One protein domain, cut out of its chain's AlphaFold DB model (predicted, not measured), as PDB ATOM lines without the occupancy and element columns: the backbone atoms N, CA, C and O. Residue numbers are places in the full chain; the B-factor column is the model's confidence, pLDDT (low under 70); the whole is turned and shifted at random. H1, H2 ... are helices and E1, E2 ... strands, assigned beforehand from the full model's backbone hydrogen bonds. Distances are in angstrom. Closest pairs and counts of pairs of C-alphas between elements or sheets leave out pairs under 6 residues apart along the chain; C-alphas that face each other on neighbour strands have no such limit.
ATOM      1  N   LYS A   2      55.669  -2.514  31.058       35.94
ATOM      2  CA  LYS A   2      54.699  -3.017  30.071       35.94
ATOM      3  C   LYS A   2      53.573  -1.985  29.950       35.94
ATOM      4  O   LYS A   2      53.010  -1.605  30.971       35.94
ATOM      5  N   SER A   3      53.282  -1.532  28.732       35.34
ATOM      6  CA  SER A   3      52.092  -0.729  28.431       35.34
ATOM      7  C   SER A   3      50.852  -1.542  28.811       35.34
ATOM      8  O   SER A   3      50.652  -2.649  28.309       35.34
ATOM      9  N   LYS A   4      50.066  -1.016  29.749       45.00
ATOM     10  CA  LYS A   4      48.741  -1.519  30.114       45.00
ATOM     11  C   LYS A   4      47.715  -0.768  29.244       45.00
ATOM     12  O   LYS A   4      47.914   0.404  28.930       45.00
ATOM     13  N   LYS A   5      46.709  -1.478  28.722       51.19
ATOM     14  CA  LYS A   5      45.776  -0.984  27.691       51.19
ATOM     15  C   LYS A   5      44.357  -0.928  28.246       51.19
ATOM     16  O   LYS A   5      43.923  -1.904  28.849       51.19
ATOM     17  N   ILE A   6      43.641   0.159  27.957       55.44
ATOM     18  CA  ILE A   6      42.188   0.257  28.153       55.44
ATOM     19  C   ILE A   6      41.506  -0.742  27.216       55.44
ATOM     20  O   ILE A   6      41.784  -0.760  26.015       55.44
ATOM     21  N   THR A   7      40.625  -1.573  27.774       63.38
ATOM     22  CA  THR A   7      39.830  -2.538  27.010       63.38
ATOM     23  C   THR A   7      38.448  -1.942  26.765       63.38
ATOM     24  O   THR A   7      37.645  -1.827  27.687       63.38
ATOM     25  N   ILE A   8      38.184  -1.548  25.520       60.22
ATOM     26  CA  ILE A   8      36.841  -1.182  25.061       60.22
ATOM     27  C   ILE A   8      36.171  -2.475  24.607       60.22
ATOM     28  O   ILE A   8      36.701  -3.172  23.738       60.22
ATOM     29  N   LEU A   9      35.040  -2.816  25.220       52.84
ATOM     30  CA  LEU A   9      34.288  -3.998  24.831       52.84
ATOM     31  C   LEU A   9      33.379  -3.613  23.658       52.84
ATOM     32  O   LEU A   9      32.398  -2.907  23.839       52.84
ATOM     33  N   PHE A  10      33.720  -4.055  22.449       46.69
ATOM     34  CA  PHE A  10      32.792  -4.023  21.321       46.69
ATOM     35  C   PHE A  10      32.013  -5.334  21.334       46.69
ATOM     36  O   PHE A  10      32.503  -6.356  20.848       46.69
ATOM     37  N   THR A  11      30.825  -5.346  21.935       45.94
ATOM     38  CA  THR A  11      29.960  -6.522  21.841       45.94
ATOM     39  C   THR A  11      29.284  -6.534  20.476       45.94
ATOM     40  O   THR A  11      28.455  -5.682  20.167       45.94
ATOM     41  N   PHE A  12      29.637  -7.516  19.646       32.88
ATOM     42  CA  PHE A  12      28.808  -7.897  18.508       32.88
ATOM     43  C   PHE A  12      27.465  -8.413  19.021       32.88
ATOM     44  O   PHE A  12      27.416  -9.058  20.070       32.88
ATOM     45  N   THR A  13      26.402  -8.145  18.259       34.69
ATOM     46  CA  THR A  13      25.056  -8.691  18.443       34.69
ATOM     47  C   THR A  13      25.129 -10.114  18.982       34.69
ATOM     48  O   THR A  13      25.587 -11.027  18.290       34.69
ATOM     49  N   LEU A  14      24.710 -10.291  20.234       35.09
ATOM     50  CA  LEU A  14      24.611 -11.603  20.842       35.09
ATOM     51  C   LEU A  14      23.519 -12.356  20.081       35.09
ATOM     52  O   LEU A  14      22.328 -12.111  20.268       35.09
ATOM     53  N   VAL A  15      23.927 -13.279  19.212       33.78
ATOM     54  CA  VAL A  15      23.068 -14.400  18.847       33.78
ATOM     55  C   VAL A  15      22.921 -15.190  20.138       33.78
ATOM     56  O   VAL A  15      23.804 -15.965  20.501       33.78
ATOM     57  N   ILE A  16      21.850 -14.907  20.882       42.34
ATOM     58  CA  ILE A  16      21.426 -15.730  22.008       42.34
ATOM     59  C   ILE A  16      21.299 -17.129  21.417       42.34
ATOM     60  O   ILE A  16      20.411 -17.385  20.602       42.34
ATOM     61  N   ALA A  17      22.243 -18.013  21.748       36.09
ATOM     62  CA  ALA A  17      22.057 -19.424  21.495       36.09
ATOM     63  C   ALA A  17      20.731 -19.766  22.166       36.09
ATOM     64  O   ALA A  17      20.595 -19.597  23.379       36.09
ATOM     65  N   LEU A  18      19.746 -20.143  21.350       39.62
ATOM     66  CA  LEU A  18      18.463 -20.665  21.786       39.62
ATOM     67  C   LEU A  18      18.749 -21.947  22.581       39.62
ATOM     68  O   LEU A  18      18.591 -23.056  22.080       39.62
ATOM     69  N   PHE A  19      19.159 -21.809  23.843       42.19
ATOM     70  CA  PHE A  19      18.626 -22.701  24.856       42.19
ATOM     71  C   PHE A  19      17.113 -22.624  24.674       42.19
ATOM     72  O   PHE A  19      16.613 -21.514  24.462       42.19
ATOM     73  N   PRO A  20      16.391 -23.753  24.637       40.59
ATOM     74  CA  PRO A  20      14.946 -23.719  24.522       40.59
ATOM     75  C   PRO A  20      14.415 -22.960  25.739       40.59
ATOM     76  O   PRO A  20      14.222 -23.532  26.806       40.59
ATOM     77  N   PHE A  21      14.253 -21.645  25.581       46.19
ATOM     78  CA  PHE A  21      13.557 -20.776  26.503       46.19
ATOM     79  C   PHE A  21      12.149 -21.341  26.529       46.19
ATOM     80  O   PHE A  21      11.389 -21.195  25.568       46.19
ATOM     81  N   GLN A  22      11.829 -22.075  27.589       45.38
ATOM     82  CA  GLN A  22      10.442 -22.349  27.883       45.38
ATOM     83  C   GLN A  22       9.796 -20.983  28.097       45.38
ATOM     84  O   GLN A  22      10.225 -20.204  28.946       45.38
ATOM     85  N   ILE A  23       8.829 -20.667  27.236       43.53
ATOM     86  CA  ILE A  23       7.924 -19.535  27.413       43.53
ATOM     87  C   ILE A  23       7.392 -19.660  28.840       43.53
ATOM     88  O   ILE A  23       6.944 -20.749  29.208       43.53
ATOM     89  N   GLY A  24       7.537 -18.592  29.633       44.53
ATOM     90  CA  GLY A  24       7.213 -18.586  31.053       44.53
ATOM     91  C   GLY A  24       5.882 -19.282  31.298       44.53
ATOM     92  O   GLY A  24       4.854 -18.898  30.740       44.53
ATOM     93  N   ALA A  25       5.918 -20.351  32.089       43.62
ATOM     94  CA  ALA A  25       4.707 -20.933  32.637       43.62
ATOM     95  C   ALA A  25       3.974 -19.861  33.465       43.62
ATOM     96  O   ALA A  25       4.583 -18.873  33.885       43.62
ATOM     97  N   ALA A  26       2.686 -20.077  33.741       53.88
ATOM     98  CA  ALA A  26       1.967 -19.354  34.787       53.88
ATOM     99  C   ALA A  26       2.695 -19.580  36.128       53.88
ATOM    100  O   ALA A  26       2.448 -20.559  36.828       53.88
ATOM    101  N   GLY A  27       3.682 -18.733  36.404       68.56
ATOM    102  CA  GLY A  27       4.637 -18.859  37.490       68.56
ATOM    103  C   GLY A  27       4.480 -17.717  38.478       68.56
ATOM    104  O   GLY A  27       3.893 -16.677  38.174       68.56
ATOM    105  N   GLU A  28       4.987 -17.931  39.686       84.75
ATOM    106  CA  GLU A  28       5.046 -16.878  40.689       84.75
ATOM    107  C   GLU A  28       5.918 -15.725  40.206       84.75
ATOM    108  O   GLU A  28       6.949 -15.922  39.564       84.75
ATOM    109  N   ARG A  29       5.505 -14.525  40.594       91.88
ATOM    110  CA  ARG A  29       6.252 -13.300  40.373       91.88
ATOM    111  C   ARG A  29       7.669 -13.406  40.956       91.88
ATOM    112  O   ARG A  29       7.827 -13.826  42.104       91.88
ATOM    113  N   HIS A  30       8.663 -12.949  40.206       94.88
ATOM    114  CA  HIS A  30      10.030 -12.779  40.681       94.88
ATOM    115  C   HIS A  30      10.131 -11.641  41.711       94.88
ATOM    116  O   HIS A  30       9.359 -10.673  41.725       94.88
ATOM    117  N   MET A  31      11.093 -11.776  42.613       95.06
ATOM    118  CA  MET A  31      11.389 -10.865  43.709       95.06
ATOM    119  C   MET A  31      12.148  -9.625  43.243       95.06
ATOM    120  O   MET A  31      12.743  -9.575  42.168       95.06
ATOM    121  N   SER A  32      12.145  -8.596  44.093       95.81
ATOM    122  CA  SER A  32      12.958  -7.400  43.875       95.81
ATOM    123  C   SER A  32      14.435  -7.775  43.728       95.81
ATOM    124  O   SER A  32      14.946  -8.594  44.488       95.81
ATOM    125  N   GLY A  33      15.110  -7.158  42.759       95.81
ATOM    126  CA  GLY A  33      16.512  -7.399  42.424       95.81
ATOM    127  C   GLY A  33      16.740  -8.427  41.319       95.81
ATOM    128  O   GLY A  33      17.793  -8.395  40.680       95.81
ATOM    129  N   GLU A  34      15.764  -9.293  41.050       97.81
ATOM    130  CA  GLU A  34      15.857 -10.272  39.971       97.81
ATOM    131  C   GLU A  34      15.763  -9.610  38.594       97.81
ATOM    132  O   GLU A  34      15.079  -8.596  38.409       97.81
ATOM    133  N   VAL A  35      16.452 -10.200  37.616       98.06
ATOM    134  CA  VAL A  35      16.474  -9.717  36.235       98.06
ATOM    135  C   VAL A  35      15.821 -10.735  35.310       98.06
ATOM    136  O   VAL A  35      16.246 -11.882  35.215       98.06
ATOM    137  N   ILE A  36      14.768 -10.307  34.623       97.75
ATOM    138  CA  ILE A  36      13.926 -11.160  33.783       97.75
ATOM    139  C   ILE A  36      14.081 -10.807  32.303       97.75
ATOM    140  O   ILE A  36      14.319  -9.651  31.954       97.75
ATOM    141  N   LEU A  37      13.897 -11.778  31.412       97.19
ATOM    142  CA  LEU A  37      13.868 -11.577  29.964       97.19
ATOM    143  C   LEU A  37      12.444 -11.714  29.433       97.19
ATOM    144  O   LEU A  37      11.821 -12.765  29.578       97.19
ATOM    145  N   ASN A  38      11.971 -10.689  28.725       96.19
ATOM    146  CA  ASN A  38      10.746 -10.776  27.937       96.19
ATOM    147  C   ASN A  38      10.928 -10.133  26.558       96.19
ATOM    148  O   ASN A  38      11.339  -8.977  26.454       96.19
ATOM    149  N   SER A  39      10.604 -10.882  25.500       92.56
ATOM    150  CA  SER A  39      10.653 -10.427  24.097       92.56
ATOM    151  C   SER A  39      11.951  -9.693  23.713       92.56
ATOM    152  O   SER A  39      11.923  -8.694  23.000       92.56
ATOM    153  N   GLY A  40      13.099 -10.172  24.206       91.62
ATOM    154  CA  GLY A  40      14.418  -9.596  23.915       91.62
ATOM    155  C   GLY A  40      14.812  -8.388  24.771       91.62
ATOM    156  O   GLY A  40      15.917  -7.882  24.615       91.62
ATOM    157  N   THR A  41      13.953  -7.941  25.689       95.75
ATOM    158  CA  THR A  41      14.269  -6.880  26.655       95.75
ATOM    159  C   THR A  41      14.517  -7.485  28.031       95.75
ATOM    160  O   THR A  41      13.713  -8.293  28.504       95.75
ATOM    161  N   VAL A  42      15.618  -7.089  28.672       98.25
ATOM    162  CA  VAL A  42      15.896  -7.436  30.071       98.25
ATOM    163  C   VAL A  42      15.243  -6.393  30.974       98.25
ATOM    164  O   VAL A  42      15.383  -5.193  30.731       98.25
ATOM    165  N   TYR A  43      14.552  -6.844  32.018       98.38
ATOM    166  CA  TYR A  43      13.959  -5.984  33.034       98.38
ATOM    167  C   TYR A  43      14.496  -6.329  34.417       98.38
ATOM    168  O   TYR A  43      14.616  -7.499  34.753       98.38
ATOM    169  N   LEU A  44      14.758  -5.315  35.232       98.19
ATOM    170  CA  LEU A  44      14.964  -5.443  36.669       98.19
ATOM    171  C   LEU A  44      13.613  -5.354  37.380       98.19
ATOM    172  O   LEU A  44      12.893  -4.365  37.219       98.19
ATOM    173  N   ILE A  45      13.287  -6.342  38.205       97.88
ATOM    174  CA  ILE A  45      12.169  -6.232  39.139       97.88
ATOM    175  C   ILE A  45      12.605  -5.346  40.304       97.88
ATOM    176  O   ILE A  45      13.609  -5.611  40.961       97.88
ATOM    177  N   SER A  46      11.855  -4.283  40.581       95.94
ATOM    178  CA  SER A  46      12.144  -3.371  41.687       95.94
ATOM    179  C   SER A  46      10.871  -3.112  42.476       95.94
ATOM    180  O   SER A  46       9.944  -2.478  41.984       95.94
ATOM    181  N   GLY A  47      10.776  -3.631  43.701       93.44
ATOM    182  CA  GLY A  47       9.594  -3.413  44.540       93.44
ATOM    183  C   GLY A  47       8.308  -3.950  43.908       93.44
ATOM    184  O   GLY A  47       8.094  -5.149  43.960       93.44
ATOM    185  N   ASN A  48       7.457  -3.088  43.334       94.62
ATOM    186  CA  ASN A  48       6.192  -3.417  42.642       94.62
ATOM    187  C   ASN A  48       6.164  -2.949  41.177       94.62
ATOM    188  O   ASN A  48       5.096  -2.771  40.600       94.62
ATOM    189  N   GLU A  49       7.330  -2.743  40.578       97.25
ATOM    190  CA  GLU A  49       7.486  -2.305  39.195       97.25
ATOM    191  C   GLU A  49       8.568  -3.122  38.483       97.25
ATOM    192  O   GLU A  49       9.355  -3.840  39.109       97.25
ATOM    193  N   ARG A  50       8.601  -2.999  37.154       97.62
ATOM    194  CA  ARG A  50       9.687  -3.504  36.310       97.62
ATOM    195  C   ARG A  50      10.372  -2.345  35.596       97.62
ATOM    196  O   ARG A  50       9.711  -1.485  35.014       97.62
ATOM    197  N   LEU A  51      11.698  -2.330  35.634       98.00
ATOM    198  CA  LEU A  51      12.539  -1.308  35.013       98.00
ATOM    199  C   LEU A  51      13.295  -1.918  33.835       98.00
ATOM    200  O   LEU A  51      13.872  -2.987  33.984       98.00
ATOM    201  N   GLY A  52      13.290  -1.279  32.668       97.44
ATOM    202  CA  GLY A  52      13.934  -1.827  31.464       97.44
ATOM    203  C   GLY A  52      15.416  -1.478  31.363       97.44
ATOM    204  O   GLY A  52      15.822  -0.379  31.726       97.44
ATOM    205  N   PHE A  53      16.230  -2.383  30.825       96.88
ATOM    206  CA  PHE A  53      17.560  -2.030  30.326       96.88
ATOM    207  C   PHE A  53      17.474  -1.697  28.836       96.88
ATOM    208  O   PHE A  53      16.950  -2.486  28.050       96.88
ATOM    209  N   ARG A  54      18.017  -0.539  28.435       94.44
ATOM    210  CA  ARG A  54      17.967  -0.063  27.040       94.44
ATOM    211  C   ARG A  54      18.909  -0.828  26.112       94.44
ATOM    212  O   ARG A  54      18.678  -0.889  24.907       94.44
ATOM    213  N   SER A  55      19.977  -1.401  26.664       93.56
ATOM    214  CA  SER A  55      20.968  -2.173  25.919       93.56
ATOM    215  C   SER A  55      21.647  -3.223  26.802       93.56
ATOM    216  O   SER A  55      21.616  -3.149  28.034       93.56
ATOM    217  N   ALA A  56      22.301  -4.194  26.158       93.56
ATOM    218  CA  ALA A  56      23.145  -5.173  26.840       93.56
ATOM    219  C   ALA A  56      24.312  -4.503  27.586       93.56
ATOM    220  O   ALA A  56      24.640  -4.909  28.696       93.56
ATOM    221  N   ASP A  57      24.905  -3.458  27.011       92.44
ATOM    222  CA  ASP A  57      26.003  -2.731  27.643       92.44
ATOM    223  C   ASP A  57      25.558  -1.978  28.898       92.44
ATOM    224  O   ASP A  57      26.286  -1.969  29.884       92.44
ATOM    225  N   GLU A  58      24.349  -1.410  28.918       93.88
ATOM    226  CA  GLU A  58      23.806  -0.775  30.125       93.88
ATOM    227  C   GLU A  58      23.495  -1.799  31.220       93.88
ATOM    228  O   GLU A  58      23.790  -1.561  32.391       93.88
ATOM    229  N   PHE A  59      22.977  -2.969  30.838       95.69
ATOM    230  CA  PHE A  59      22.779  -4.102  31.742       95.69
ATOM    231  C   PHE A  59      24.097  -4.574  32.383       95.69
ATOM    232  O   PHE A  59      24.182  -4.739  33.603       95.69
ATOM    233  N   LEU A  60      25.152  -4.720  31.577       93.25
ATOM    234  CA  LEU A  60      26.483  -5.093  32.058       93.25
ATOM    235  C   LEU A  60      27.146  -3.967  32.872       93.25
ATOM    236  O   LEU A  60      27.809  -4.249  33.870       93.25
ATOM    237  N   ALA A  61      26.949  -2.700  32.498       90.50
ATOM    238  CA  ALA A  61      27.481  -1.540  33.218       90.50
ATOM    239  C   ALA A  61      26.888  -1.399  34.626       90.50
ATOM    240  O   ALA A  61      27.575  -0.948  35.554       90.50
ATOM    241  N   ASP A  62      25.637  -1.822  34.815       92.94
ATOM    242  CA  ASP A  62      25.027  -1.901  36.141       92.94
ATOM    243  C   ASP A  62      25.608  -3.055  36.986       92.94
ATOM    244  O   ASP A  62      25.499  -3.071  38.210       92.94
ATOM    245  N   GLY A  63      26.360  -3.972  36.372       92.56
ATOM    246  CA  GLY A  63      27.066  -5.062  37.045       92.56
ATOM    247  C   GLY A  63      26.255  -6.350  37.150       92.56
ATOM    248  O   GLY A  63      26.566  -7.180  38.001       92.56
ATOM    249  N   TYR A  64      25.216  -6.503  36.331       95.81
ATOM    250  CA  TYR A  64      24.556  -7.787  36.125       95.81
ATOM    251  C   TYR A  64      25.295  -8.615  35.067       95.81
ATOM    252  O   TYR A  64      26.119  -8.103  34.305       95.81
ATOM    253  N   THR A  65      24.995  -9.910  35.007       95.25
ATOM    254  CA  THR A  65      25.475 -10.816  33.958       95.25
ATOM    255  C   THR A  65      24.300 -11.576  33.360       95.25
ATOM    256  O   THR A  65      23.284 -11.779  34.019       95.25
ATOM    257  N   PHE A  66      24.431 -12.041  32.116       96.19
ATOM    258  CA  PHE A  66      23.360 -12.815  31.477       96.19
ATOM    259  C   PHE A  66      23.081 -14.152  32.174       96.19
ATOM    260  O   PHE A  66      21.998 -14.697  32.009       96.19
ATOM    261  N   ASP A  67      24.011 -14.649  32.994       96.25
ATOM    262  CA  ASP A  67      23.773 -15.820  33.840       96.25
ATOM    263  C   ASP A  67      22.713 -15.551  34.925       96.25
ATOM    264  O   ASP A  67      22.067 -16.487  35.381       96.25
ATOM    265  N   MET A  68      22.499 -14.293  35.323       96.75
ATOM    266  CA  MET A  68      21.470 -13.911  36.301       96.75
ATOM    267  C   MET A  68      20.067 -13.807  35.690       96.75
ATOM    268  O   MET A  68      19.101 -13.643  36.428       96.75
ATOM    269  N   VAL A  69      19.952 -13.841  34.359       97.69
ATOM    270  CA  VAL A  69      18.697 -13.567  33.658       97.69
ATOM    271  C   VAL A  69      17.822 -14.809  33.611       97.69
ATOM    272  O   VAL A  69      18.240 -15.846  33.101       97.69
ATOM    273  N   VAL A  70      16.581 -14.669  34.071       95.94
ATOM    274  CA  VAL A  70      15.564 -15.731  34.043       95.94
ATOM    275  C   VAL A  70      14.411 -15.376  33.094       95.94
ATOM    276  O   VAL A  70      14.219 -14.203  32.763       95.94
ATOM    277  N   PRO A  71      13.636 -16.347  32.584       95.50
ATOM    278  CA  PRO A  71      12.454 -16.049  31.777       95.50
ATOM    279  C   PRO A  71      11.403 -15.279  32.589       95.50
ATOM    280  O   PRO A  71      11.127 -15.627  33.733       95.50
ATOM    281  N   ALA A  72      10.784 -14.257  31.998       95.94
ATOM    282  CA  ALA A  72       9.664 -13.567  32.635       95.94
ATOM    283  C   ALA A  72       8.425 -14.471  32.761       95.94
ATOM    284  O   ALA A  72       8.137 -15.273  31.870       95.94
ATOM    285  N   THR A  73       7.656 -14.280  33.834       94.62
ATOM    286  CA  THR A  73       6.326 -14.875  34.032       94.62
ATOM    287  C   THR A  73       5.214 -13.879  33.701       94.62
ATOM    288  O   THR A  73       5.430 -12.663  33.688       94.62
ATOM    289  N   ASP A  74       3.986 -14.369  33.519       93.81
ATOM    290  CA  ASP A  74       2.804 -13.506  33.374       93.81
ATOM    291  C   ASP A  74       2.623 -12.559  34.574       93.81
ATOM    292  O   ASP A  74       2.214 -11.406  34.411       93.81
ATOM    293  N   ALA A  75       2.971 -13.019  35.781       94.69
ATOM    294  CA  ALA A  75       2.883 -12.224  37.001       94.69
ATOM    295  C   ALA A  75       3.897 -11.068  37.020       94.69
ATOM    296  O   ALA A  75       3.579  -9.983  37.509       94.69
ATOM    297  N   ASP A  76       5.087 -11.257  36.444       96.62
ATOM    298  CA  ASP A  76       6.053 -10.169  36.266       96.62
ATOM    299  C   ASP A  76       5.576  -9.164  35.224       96.62
ATOM    300  O   ASP A  76       5.705  -7.951  35.397       96.62
ATOM    301  N   MET A  77       5.003  -9.670  34.133       95.69
ATOM    302  CA  MET A  77       4.532  -8.839  33.030       95.69
ATOM    303  C   MET A  77       3.293  -8.016  33.395       95.69
ATOM    304  O   MET A  77       3.045  -6.986  32.763       95.69
ATOM    305  N   ALA A  78       2.570  -8.411  34.446       96.38
ATOM    306  CA  ALA A  78       1.501  -7.624  35.051       96.38
ATOM    307  C   ALA A  78       2.005  -6.397  35.838       96.38
ATOM    308  O   ALA A  78       1.211  -5.504  36.139       96.38
ATOM    309  N   LEU A  79       3.302  -6.316  36.168       97.00
ATOM    310  CA  LEU A  79       3.863  -5.153  36.853       97.00
ATOM    311  C   LEU A  79       3.933  -3.932  35.926       97.00
ATOM    312  O   LEU A  79       4.273  -4.065  34.739       97.00
ATOM    313  N   PRO A  80       3.688  -2.722  36.464       98.00
ATOM    314  CA  PRO A  80       3.880  -1.492  35.715       98.00
ATOM    315  C   PRO A  80       5.336  -1.364  35.258       98.00
ATOM    316  O   PRO A  80       6.275  -1.554  36.036       98.00
ATOM    317  N   TYR A  81       5.508  -1.024  33.981       97.38
ATOM    318  CA  TYR A  81       6.773  -0.525  33.460       97.38
ATOM    319  C   TYR A  81       6.819   0.984  33.684       97.38
ATOM    320  O   TYR A  81       6.023   1.720  33.099       97.38
ATOM    321  N   THR A  82       7.723   1.431  34.550       93.88
ATOM    322  CA  THR A  82       7.753   2.834  34.988       93.88
ATOM    323  C   THR A  82       8.813   3.647  34.256       93.88
ATOM    324  O   THR A  82       8.576   4.801  33.904       93.88
ATOM    325  N   ARG A  83      10.003   3.072  34.060       94.50
ATOM    326  CA  ARG A  83      11.164   3.743  33.463       94.50
ATOM    327  C   ARG A  83      12.261   2.741  33.120       94.50
ATOM    328  O   ARG A  83      12.209   1.581  33.530       94.50
ATOM    329  N   ASP A  84      13.297   3.233  32.459       95.19
ATOM    330  CA  ASP A  84      14.543   2.499  32.294       95.19
ATOM    331  C   ASP A  84      15.431   2.568  33.544       95.19
ATOM    332  O   ASP A  84      15.365   3.503  34.360       95.19
ATOM    333  N   VAL A  85      16.284   1.555  33.688       95.06
ATOM    334  CA  VAL A  85      17.362   1.521  34.672       95.06
ATOM    335  C   VAL A  85      18.401   2.571  34.288       95.06
ATOM    336  O   VAL A  85      18.853   2.646  33.147       95.06
ATOM    337  N   SER A  86      18.781   3.407  35.251       92.19
ATOM    338  CA  SER A  86      19.887   4.345  35.074       92.19
ATOM    339  C   SER A  86      21.209   3.612  35.254       92.19
ATOM    340  O   SER A  86      21.337   2.800  36.163       92.19
ATOM    341  N   ILE A  87      22.206   3.950  34.441       92.81
ATOM    342  CA  ILE A  87      23.565   3.433  34.553       92.81
ATOM    343  C   ILE A  87      24.092   3.744  35.953       92.81
ATOM    344  O   ILE A  87      24.045   4.892  36.409       92.81
ATOM    345  N   ARG A  88      24.611   2.714  36.621       92.19
ATOM    346  CA  ARG A  88      25.183   2.811  37.961       92.19
ATOM    347  C   ARG A  88      26.241   3.907  38.097       92.19
ATOM    348  O   ARG A  88      27.123   4.079  37.255       92.19
ATOM    349  N   ASP A  89      26.216   4.572  39.247       90.62
ATOM    350  CA  ASP A  89      27.263   5.508  39.645       90.62
ATOM    351  C   ASP A  89      28.639   4.817  39.725       90.62
ATOM    352  O   ASP A  89      28.788   3.726  40.278       90.62
ATOM    353  N   GLY A  90      29.665   5.485  39.206       86.62
ATOM    354  CA  GLY A  90      31.028   4.971  39.110       86.62
ATOM    355  C   GLY A  90      31.348   4.267  37.787       86.62
ATOM    356  O   GLY A  90      32.520   3.933  37.570       86.62
ATOM    357  N   SER A  91      30.358   4.064  36.909       88.06
ATOM    358  CA  SER A  91      30.544   3.462  35.583       88.06
ATOM    359  C   SER A  91      31.227   4.419  34.607       88.06
ATOM    360  O   SER A  91      30.924   5.614  34.569       88.06
ATOM    361  N   LEU A  92      32.152   3.875  33.812       87.69
ATOM    362  CA  LEU A  92      32.765   4.555  32.672       87.69
ATOM    363  C   LEU A  92      32.078   4.087  31.393       87.69
ATOM    364  O   LEU A  92      31.966   2.882  31.160       87.69
ATOM    365  N   VAL A  93      31.637   5.035  30.575       90.56
ATOM    366  CA  VAL A  93      30.878   4.750  29.356       90.56
ATOM    367  C   VAL A  93      31.388   5.568  28.178       90.56
ATOM    368  O   VAL A  93      31.710   6.741  28.333       90.56
ATOM    369  N   LEU A  94      31.475   4.949  27.006       91.19
ATOM    370  CA  LEU A  94      31.737   5.606  25.732       91.19
ATOM    371  C   LEU A  94      30.404   6.081  25.151       91.19
ATOM    372  O   LEU A  94      29.480   5.279  24.995       91.19
ATOM    373  N   ASP A  95      30.302   7.373  24.853       92.81
ATOM    374  CA  ASP A  95      29.081   7.946  24.292       92.81
ATOM    375  C   ASP A  95      28.874   7.466  22.854       92.81
ATOM    376  O   ASP A  95      29.733   7.657  21.994       92.81
ATOM    377  N   LEU A  96      27.724   6.855  22.572       92.75
ATOM    378  CA  LEU A  96      27.386   6.403  21.223       92.75
ATOM    379  C   LEU A  96      27.163   7.560  20.240       92.75
ATOM    380  O   LEU A  96      27.254   7.345  19.032       92.75
ATOM    381  N   ALA A  97      26.887   8.775  20.729       92.75
ATOM    382  CA  ALA A  97      26.640   9.930  19.870       92.75
ATOM    383  C   ALA A  97      27.884  10.359  19.073       92.75
ATOM    384  O   ALA A  97      27.765  10.734  17.906       92.75
ATOM    385  N   ASP A  98      29.068  10.301  19.691       91.31
ATOM    386  CA  ASP A  98      30.342  10.671  19.060       91.31
ATOM    387  C   ASP A  98      31.326   9.496  18.928       91.31
ATOM    388  O   ASP A  98      32.302   9.592  18.182       91.31
ATOM    389  N   ASN A  99      31.061   8.380  19.618       88.25
ATOM    390  CA  ASN A  99      31.909   7.192  19.705       88.25
ATOM    391  C   ASN A  99      33.377   7.524  20.037       88.25
ATOM    392  O   ASN A  99      34.307   6.854  19.582       88.25
ATOM    393  N   GLN A 100      33.584   8.586  20.818       87.00
ATOM    394  CA  GLN A 100      34.902   9.133  21.125       87.00
ATOM    395  C   GLN A 100      35.032   9.538  22.592       87.00
ATOM    396  O   GLN A 100      36.058   9.257  23.218       87.00
ATOM    397  N   THR A 101      34.022  10.199  23.150       88.50
ATOM    398  CA  THR A 101      34.109  10.780  24.487       88.50
ATOM    399  C   THR A 101      33.712   9.753  25.540       88.50
ATOM    400  O   THR A 101      32.615   9.193  25.512       88.50
ATOM    401  N   ILE A 102      34.598   9.522  26.512       88.69
ATOM    402  CA  ILE A 102      34.293   8.696  27.684       88.69
ATOM    403  C   ILE A 102      33.738   9.577  28.799       88.69
ATOM    404  O   ILE A 102      34.308  10.617  29.133       88.69
ATOM    405  N   TYR A 103      32.655   9.119  29.414       90.31
ATOM    406  CA  TYR A 103      31.991   9.754  30.539       90.31
ATOM    407  C   TYR A 103      32.082   8.885  31.794       90.31
ATOM    408  O   TYR A 103      31.959   7.663  31.735       90.31
ATOM    409  N   LEU A 104      32.241   9.532  32.947       88.88
ATOM    410  CA  LEU A 104      31.928   8.958  34.249       88.88
ATOM    411  C   LEU A 104      30.473   9.292  34.583       88.88
ATOM    412  O   LEU A 104      30.091  10.467  34.588       88.88
ATOM    413  N   ILE A 105      29.685   8.272  34.913       91.00
ATOM    414  CA  ILE A 105      28.340   8.459  35.457       91.00
ATOM    415  C   ILE A 105      28.441   8.561  36.975       91.00
ATOM    416  O   ILE A 105      28.982   7.667  37.623       91.00
ATOM    417  N   TYR A 106      27.940   9.650  37.557       88.50
ATOM    418  CA  TYR A 106      27.642   9.690  38.990       88.50
ATOM    419  C   TYR A 106      26.540  10.700  39.306       88.50
ATOM    420  O   TYR A 106      26.470  11.776  38.694       88.50
ATOM    421  N   ALA A 107      25.706  10.370  40.293       87.31
ATOM    422  CA  ALA A 107      24.520  11.132  40.668       87.31
ATOM    423  C   ALA A 107      23.585  11.382  39.466       87.31
ATOM    424  O   ALA A 107      23.030  12.468  39.323       87.31
ATOM    425  N   GLY A 108      23.471  10.396  38.566       88.94
ATOM    426  CA  GLY A 108      22.628  10.477  37.363       88.94
ATOM    427  C   GLY A 108      23.091  11.480  36.294       88.94
ATOM    428  O   GLY A 108      22.353  11.751  35.352       88.94
ATOM    429  N   ILE A 109      24.296  12.044  36.420       92.44
ATOM    430  CA  ILE A 109      24.849  13.033  35.487       92.44
ATOM    431  C   ILE A 109      26.070  12.427  34.790       92.44
ATOM    432  O   ILE A 109      26.974  11.898  35.447       92.44
ATOM    433  N   ALA A 110      26.118  12.552  33.465       94.06
ATOM    434  CA  ALA A 110      27.254  12.141  32.654       94.06
ATOM    435  C   ALA A 110      28.296  13.264  32.612       94.06
ATOM    436  O   ALA A 110      27.992  14.390  32.208       94.06
ATOM    437  N   ARG A 111      29.537  12.971  33.018       91.44
ATOM    438  CA  ARG A 111      30.633  13.952  32.993       91.44
ATOM    439  C   ARG A 111      31.826  13.460  32.184       91.44
ATOM    440  O   ARG A 111      32.279  12.346  32.454       91.44
ATOM    441  N   PRO A 112      32.315  14.243  31.209       90.75
ATOM    442  CA  PRO A 112      33.391  13.794  30.343       90.75
ATOM    443  C   PRO A 112      34.681  13.621  31.150       90.75
ATOM    444  O   PRO A 112      34.915  14.316  32.142       90.75
ATOM    445  N   VAL A 113      35.498  12.656  30.736       82.75
ATOM    446  CA  VAL A 113      36.777  12.321  31.362       82.75
ATOM    447  C   VAL A 113      37.890  12.493  30.334       82.75
ATOM    448  O   VAL A 113      37.879  11.855  29.282       82.75
ATOM    449  N   ALA A 114      38.904  13.297  30.657       76.88
ATOM    450  CA  ALA A 114      40.098  13.439  29.829       76.88
ATOM    451  C   ALA A 114      41.027  12.214  29.985       76.88
ATOM    452  O   ALA A 114      41.956  12.206  30.791       76.88
ATOM    453  N   ILE A 115      40.775  11.151  29.215       63.34
ATOM    454  CA  ILE A 115      41.449   9.837  29.316       63.34
ATOM    455  C   ILE A 115      42.994   9.921  29.385       63.34
ATOM    456  O   ILE A 115      43.572   9.244  30.244       63.34
ATOM    457  N   PRO A 116      43.698  10.737  28.564       61.28
ATOM    458  CA  PRO A 116      45.163  10.785  28.594       61.28
ATOM    459  C   PRO A 116      45.742  11.318  29.910       61.28
ATOM    460  O   PRO A 116      46.854  10.948  30.273       61.28
ATOM    461  N   ALA A 117      45.002  12.157  30.641       59.28
ATOM    462  CA  ALA A 117      45.464  12.722  31.908       59.28
ATOM    463  C   ALA A 117      45.368  11.723  33.078       59.28
ATOM    464  O   ALA A 117      45.957  11.952  34.134       59.28
ATOM    465  N   PHE A 118      44.628  10.620  32.905       58.59
ATOM    466  CA  PHE A 118      44.074   9.862  34.028       58.59
ATOM    467  C   PHE A 118      44.289   8.356  33.999       58.59
ATOM    468  O   PHE A 118      44.308   7.748  35.071       58.59
ATOM    469  N   ALA A 119      44.503   7.765  32.822       61.00
ATOM    470  CA  ALA A 119      44.610   6.316  32.659       61.00
ATOM    471  C   ALA A 119      45.606   5.676  33.651       61.00
ATOM    472  O   ALA A 119      45.205   4.845  34.466       61.00
ATOM    473  N   GLY A 120      46.858   6.145  33.681       58.91
ATOM    474  CA  GLY A 120      47.903   5.553  34.527       58.91
ATOM    475  C   GLY A 120      47.763   5.834  36.025       58.91
ATOM    476  O   GLY A 120      48.147   5.001  36.844       58.91
ATOM    477  N   THR A 121      47.204   6.986  36.405       53.72
ATOM    478  CA  THR A 121      47.181   7.448  37.807       53.72
ATOM    479  C   THR A 121      45.924   7.005  38.554       53.72
ATOM    480  O   THR A 121      45.942   6.864  39.775       53.72
ATOM    481  N   LEU A 122      44.823   6.766  37.840       61.09
ATOM    482  CA  LEU A 122      43.542   6.395  38.443       61.09
ATOM    483  C   LEU A 122      43.281   4.889  38.416       61.09
ATOM    484  O   LEU A 122      42.206   4.466  38.822       61.09
ATOM    485  N   GLY A 123      44.222   4.085  37.911       62.06
ATOM    486  CA  GLY A 123      44.040   2.638  37.771       62.06
ATOM    487  C   GLY A 123      42.885   2.259  36.836       62.06
ATOM    488  O   GLY A 123      42.463   1.108  36.808       62.06
ATOM    489  N   THR A 124      42.359   3.204  36.048       62.94
ATOM    490  CA  THR A 124      41.186   2.982  35.190       62.94
ATOM    491  C   THR A 124      41.519   2.186  33.934       62.94
ATOM    492  O   THR A 124      40.620   1.850  33.175       62.94
ATOM    493  N   GLU A 125      42.791   1.865  33.702       65.81
ATOM    494  CA  GLU A 125      43.248   1.124  32.520       65.81
ATOM    495  C   GLU A 125      42.652  -0.282  32.434       65.81
ATOM    496  O   GLU A 125      42.497  -0.816  31.343       65.81
ATOM    497  N   GLN A 126      42.307  -0.876  33.577       65.19
ATOM    498  CA  GLN A 126      41.673  -2.193  33.643       65.19
ATOM    499  C   GLN A 126      40.146  -2.106  33.753       65.19
ATOM    500  O   GLN A 126      39.470  -3.134  33.731       65.19
ATOM    501  N   ARG A 127      39.581  -0.897  33.872       73.00
ATOM    502  CA  ARG A 127      38.131  -0.732  33.952       73.00
ATOM    503  C   ARG A 127      37.524  -0.936  32.570       73.00
ATOM    504  O   ARG A 127      38.026  -0.430  31.569       73.00
ATOM    505  N   ILE A 128      36.428  -1.681  32.550       76.81
ATOM    506  CA  ILE A 128      35.632  -1.890  31.347       76.81
ATOM    507  C   ILE A 128      34.929  -0.573  31.019       76.81
ATOM    508  O   ILE A 128      34.343   0.060  31.900       76.81
ATOM    509  N   VAL A 129      35.018  -0.168  29.754       86.12
ATOM    510  CA  VAL A 129      34.262   0.957  29.202       86.12
ATOM    511  C   VAL A 129      33.147   0.370  28.350       86.12
ATOM    512  O   VAL A 129      33.423  -0.265  27.331       86.12
ATOM    513  N   TYR A 130      31.911   0.559  28.799       89.38
ATOM    514  CA  TYR A 130      30.705   0.108  28.101       89.38
ATOM    515  C   TYR A 130      30.215   1.181  27.133       89.38
ATOM    516  O   TYR A 130      30.522   2.356  27.329       89.38
ATOM    517  N   GLN A 131      29.446   0.822  26.110       92.62
ATOM    518  CA  GLN A 131      28.826   1.820  25.241       92.62
ATOM    519  C   GLN A 131      27.421   2.162  25.739       92.62
ATOM    520  O   GLN A 131      26.670   1.291  26.173       92.62
ATOM    521  N   ALA A 132      27.045   3.437  25.691       93.00
ATOM    522  CA  ALA A 132      25.709   3.852  26.103       93.00
ATOM    523  C   ALA A 132      25.199   5.035  25.284       93.00
ATOM    524  O   ALA A 132      25.967   5.922  24.904       93.00
ATOM    525  N   ASP A 133      23.882   5.073  25.064       93.19
ATOM    526  CA  ASP A 133      23.217   6.282  24.587       93.19
ATOM    527  C   ASP A 133      22.955   7.213  25.777       93.19
ATOM    528  O   ASP A 133      22.119   6.947  26.651       93.19
ATOM    529  N   LEU A 134      23.682   8.326  25.797       93.44
ATOM    530  CA  LEU A 134      23.622   9.326  26.854       93.44
ATOM    531  C   LEU A 134      22.680  10.496  26.533       93.44
ATOM    532  O   LEU A 134      22.701  11.503  27.241       93.44
ATOM    533  N   SER A 135      21.833  10.378  25.505       92.25
ATOM    534  CA  SER A 135      20.841  11.395  25.118       92.25
ATOM    535  C   SER A 135      19.888  11.798  26.253       92.25
ATOM    536  O   SER A 135      19.457  12.948  26.315       92.25
ATOM    537  N   LEU A 136      19.603  10.877  27.181       88.94
ATOM    538  CA  LEU A 136      18.727  11.097  28.338       88.94
ATOM    539  C   LEU A 136      19.461  11.582  29.600       88.94
ATOM    540  O   LEU A 136      18.816  11.878  30.606       88.94
ATOM    541  N   TYR A 137      20.795  11.664  29.578       93.69
ATOM    542  CA  TYR A 137      21.584  12.081  30.736       93.69
ATOM    543  C   TYR A 137      21.879  13.574  30.675       93.69
ATOM    544  O   TYR A 137      22.370  14.097  29.672       93.69
ATOM    545  N   ALA A 138      21.668  14.255  31.801       95.69
ATOM    546  CA  ALA A 138      22.201  15.595  31.976       95.69
ATOM    547  C   ALA A 138      23.733  15.558  31.852       95.69
ATOM    548  O   ALA A 138      24.396  14.658  32.379       95.69
ATOM    549  N   ARG A 139      24.294  16.556  31.165       94.38
ATOM    550  CA  ARG A 139      25.741  16.711  31.001       94.38
ATOM    551  C   ARG A 139      26.282  17.634  32.082       94.38
ATOM    552  O   ARG A 139      25.765  18.730  32.282       94.38
ATOM    553  N   GLY A 140      27.305  17.177  32.795       91.44
ATOM    554  CA  GLY A 140      28.026  17.987  33.774       91.44
ATOM    555  C   GLY A 140      29.396  18.430  33.263       91.44
ATOM    556  O   GLY A 140      29.825  18.046  32.177       91.44
ATOM    557  N   ALA A 141      30.087  19.227  34.076       90.06
ATOM    558  CA  ALA A 141      31.453  19.655  33.793       90.06
ATOM    559  C   ALA A 141      32.421  18.464  33.707       90.06
ATOM    560  O   ALA A 141      32.203  17.432  34.348       90.06
ATOM    561  N   GLU A 142      33.496  18.640  32.938       87.75
ATOM    562  CA  GLU A 142      34.592  17.676  32.847       87.75
ATOM    563  C   GLU A 142      35.165  17.349  34.228       87.75
ATOM    564  O   GLU A 142      35.283  18.208  35.108       87.75
ATOM    565  N   ILE A 143      35.518  16.080  34.415       81.19
ATOM    566  CA  ILE A 143      36.140  15.610  35.643       81.19
ATOM    567  C   ILE A 143      37.627  15.929  35.634       81.19
ATOM    568  O   ILE A 143      38.387  15.392  34.831       81.19
ATOM    569  N   SER A 144      38.041  16.763  36.587       76.38
ATOM    570  CA  SER A 144      39.450  17.032  36.858       76.38
ATOM    571  C   SER A 144      40.109  15.895  37.645       76.38
ATOM    572  O   SER A 144      39.438  15.081  38.293       76.38
ATOM    573  N   PHE A 145      41.449  15.895  37.652       70.31
ATOM    574  CA  PHE A 145      42.243  14.983  38.479       70.31
ATOM    575  C   PHE A 145      41.806  15.055  39.933       70.31
ATOM    576  O   PHE A 145      41.528  14.035  40.552       70.31
ATOM    577  N   ASP A 146      41.723  16.276  40.458       73.00
ATOM    578  CA  ASP A 146      41.457  16.530  41.865       73.00
ATOM    579  C   ASP A 146      40.081  16.004  42.262       73.00
ATOM    580  O   ASP A 146      39.920  15.423  43.333       73.00
ATOM    581  N   PHE A 147      39.090  16.119  41.378       73.62
ATOM    582  CA  PHE A 147      37.775  15.564  41.651       73.62
ATOM    583  C   PHE A 147      37.811  14.029  41.727       73.62
ATOM    584  O   PHE A 147      37.289  13.434  42.669       73.62
ATOM    585  N   PHE A 148      38.455  13.357  40.773       72.75
ATOM    586  CA  PHE A 148      38.469  11.892  40.762       72.75
ATOM    587  C   PHE A 148      39.418  11.294  41.809       72.75
ATOM    588  O   PHE A 148      39.091  10.293  42.449       72.75
ATOM    589  N   TYR A 149      40.600  11.884  41.978       73.69
ATOM    590  CA  TYR A 149      41.625  11.405  42.892       73.69
ATOM    591  C   TYR A 149      41.367  11.860  44.320       73.69
ATOM    592  O   TYR A 149      41.388  11.006  45.192       73.69
ATOM    593  N   ALA A 150      41.112  13.147  44.582       72.12
ATOM    594  CA  ALA A 150      40.977  13.652  45.950       72.12
ATOM    595  C   ALA A 150      39.549  13.512  46.500       72.12
ATOM    596  O   ALA A 150      39.392  13.113  47.653       72.12
ATOM    597  N   ALA A 151      38.515  13.813  45.702       74.69
ATOM    598  CA  ALA A 151      37.127  13.773  46.186       74.69
ATOM    599  C   ALA A 151      36.501  12.371  46.140       74.69
ATOM    600  O   ALA A 151      35.673  12.053  46.994       74.69
ATOM    601  N   ARG A 152      36.921  11.528  45.182       81.50
ATOM    602  CA  ARG A 152      36.533  10.109  45.060       81.50
ATOM    603  C   ARG A 152      35.013   9.938  45.080       81.50
ATOM    604  O   ARG A 152      34.427   9.570  46.111       81.50
TER     605      ARG A 152
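This is residues 2 to 152 of the 263 residues of an uncharacterized protein of Candidatus Doudnabacteria bacterium RIFCSPHIGHO2_01_FULL_50_11 (UniProt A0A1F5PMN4). With little regular structure, two small, twisted, mixed sheets, E4 E1 E2 E3 E5 and E8 E7 E6 E9, sit end to end with H1 between; residues 2 to 26 run past both. Under half of the 151 printed residues are in the four named helices and nine strands, mixed in class. The whole is elongated, 54 by 31 by 25 A, and only just compact, close to loose, with C-alpha radius of gyration 17.7 A.

Residues: E1 35-38, from C-alpha 35 (16.474, -9.717, 36.235); E2 41-46, 15.6 A; E3 49-52; H1 56-61; E4 69-71; H2 74-77; E5 81-84; E6 92-95; E7 102-106; E8 109-112; H3 115-118; E9 129-132; H4 145-151, to C-alpha 151 (37.127, 13.773, 46.186).

E1 E2 E3 and E6 E7 E8 are meanders of antiparallel neighbours; N 36 and O 43 are 2.8 A apart. H1 is over E9, closest C-alphas Asp 57 and Tyr 130, 5.5 A. H1 and H4 have every O i to N i+4 pair within hydrogen-bond range.

The link E9 to H4 is long. pLDDT is under 70 at residues 2 to 27 and 115 to 126.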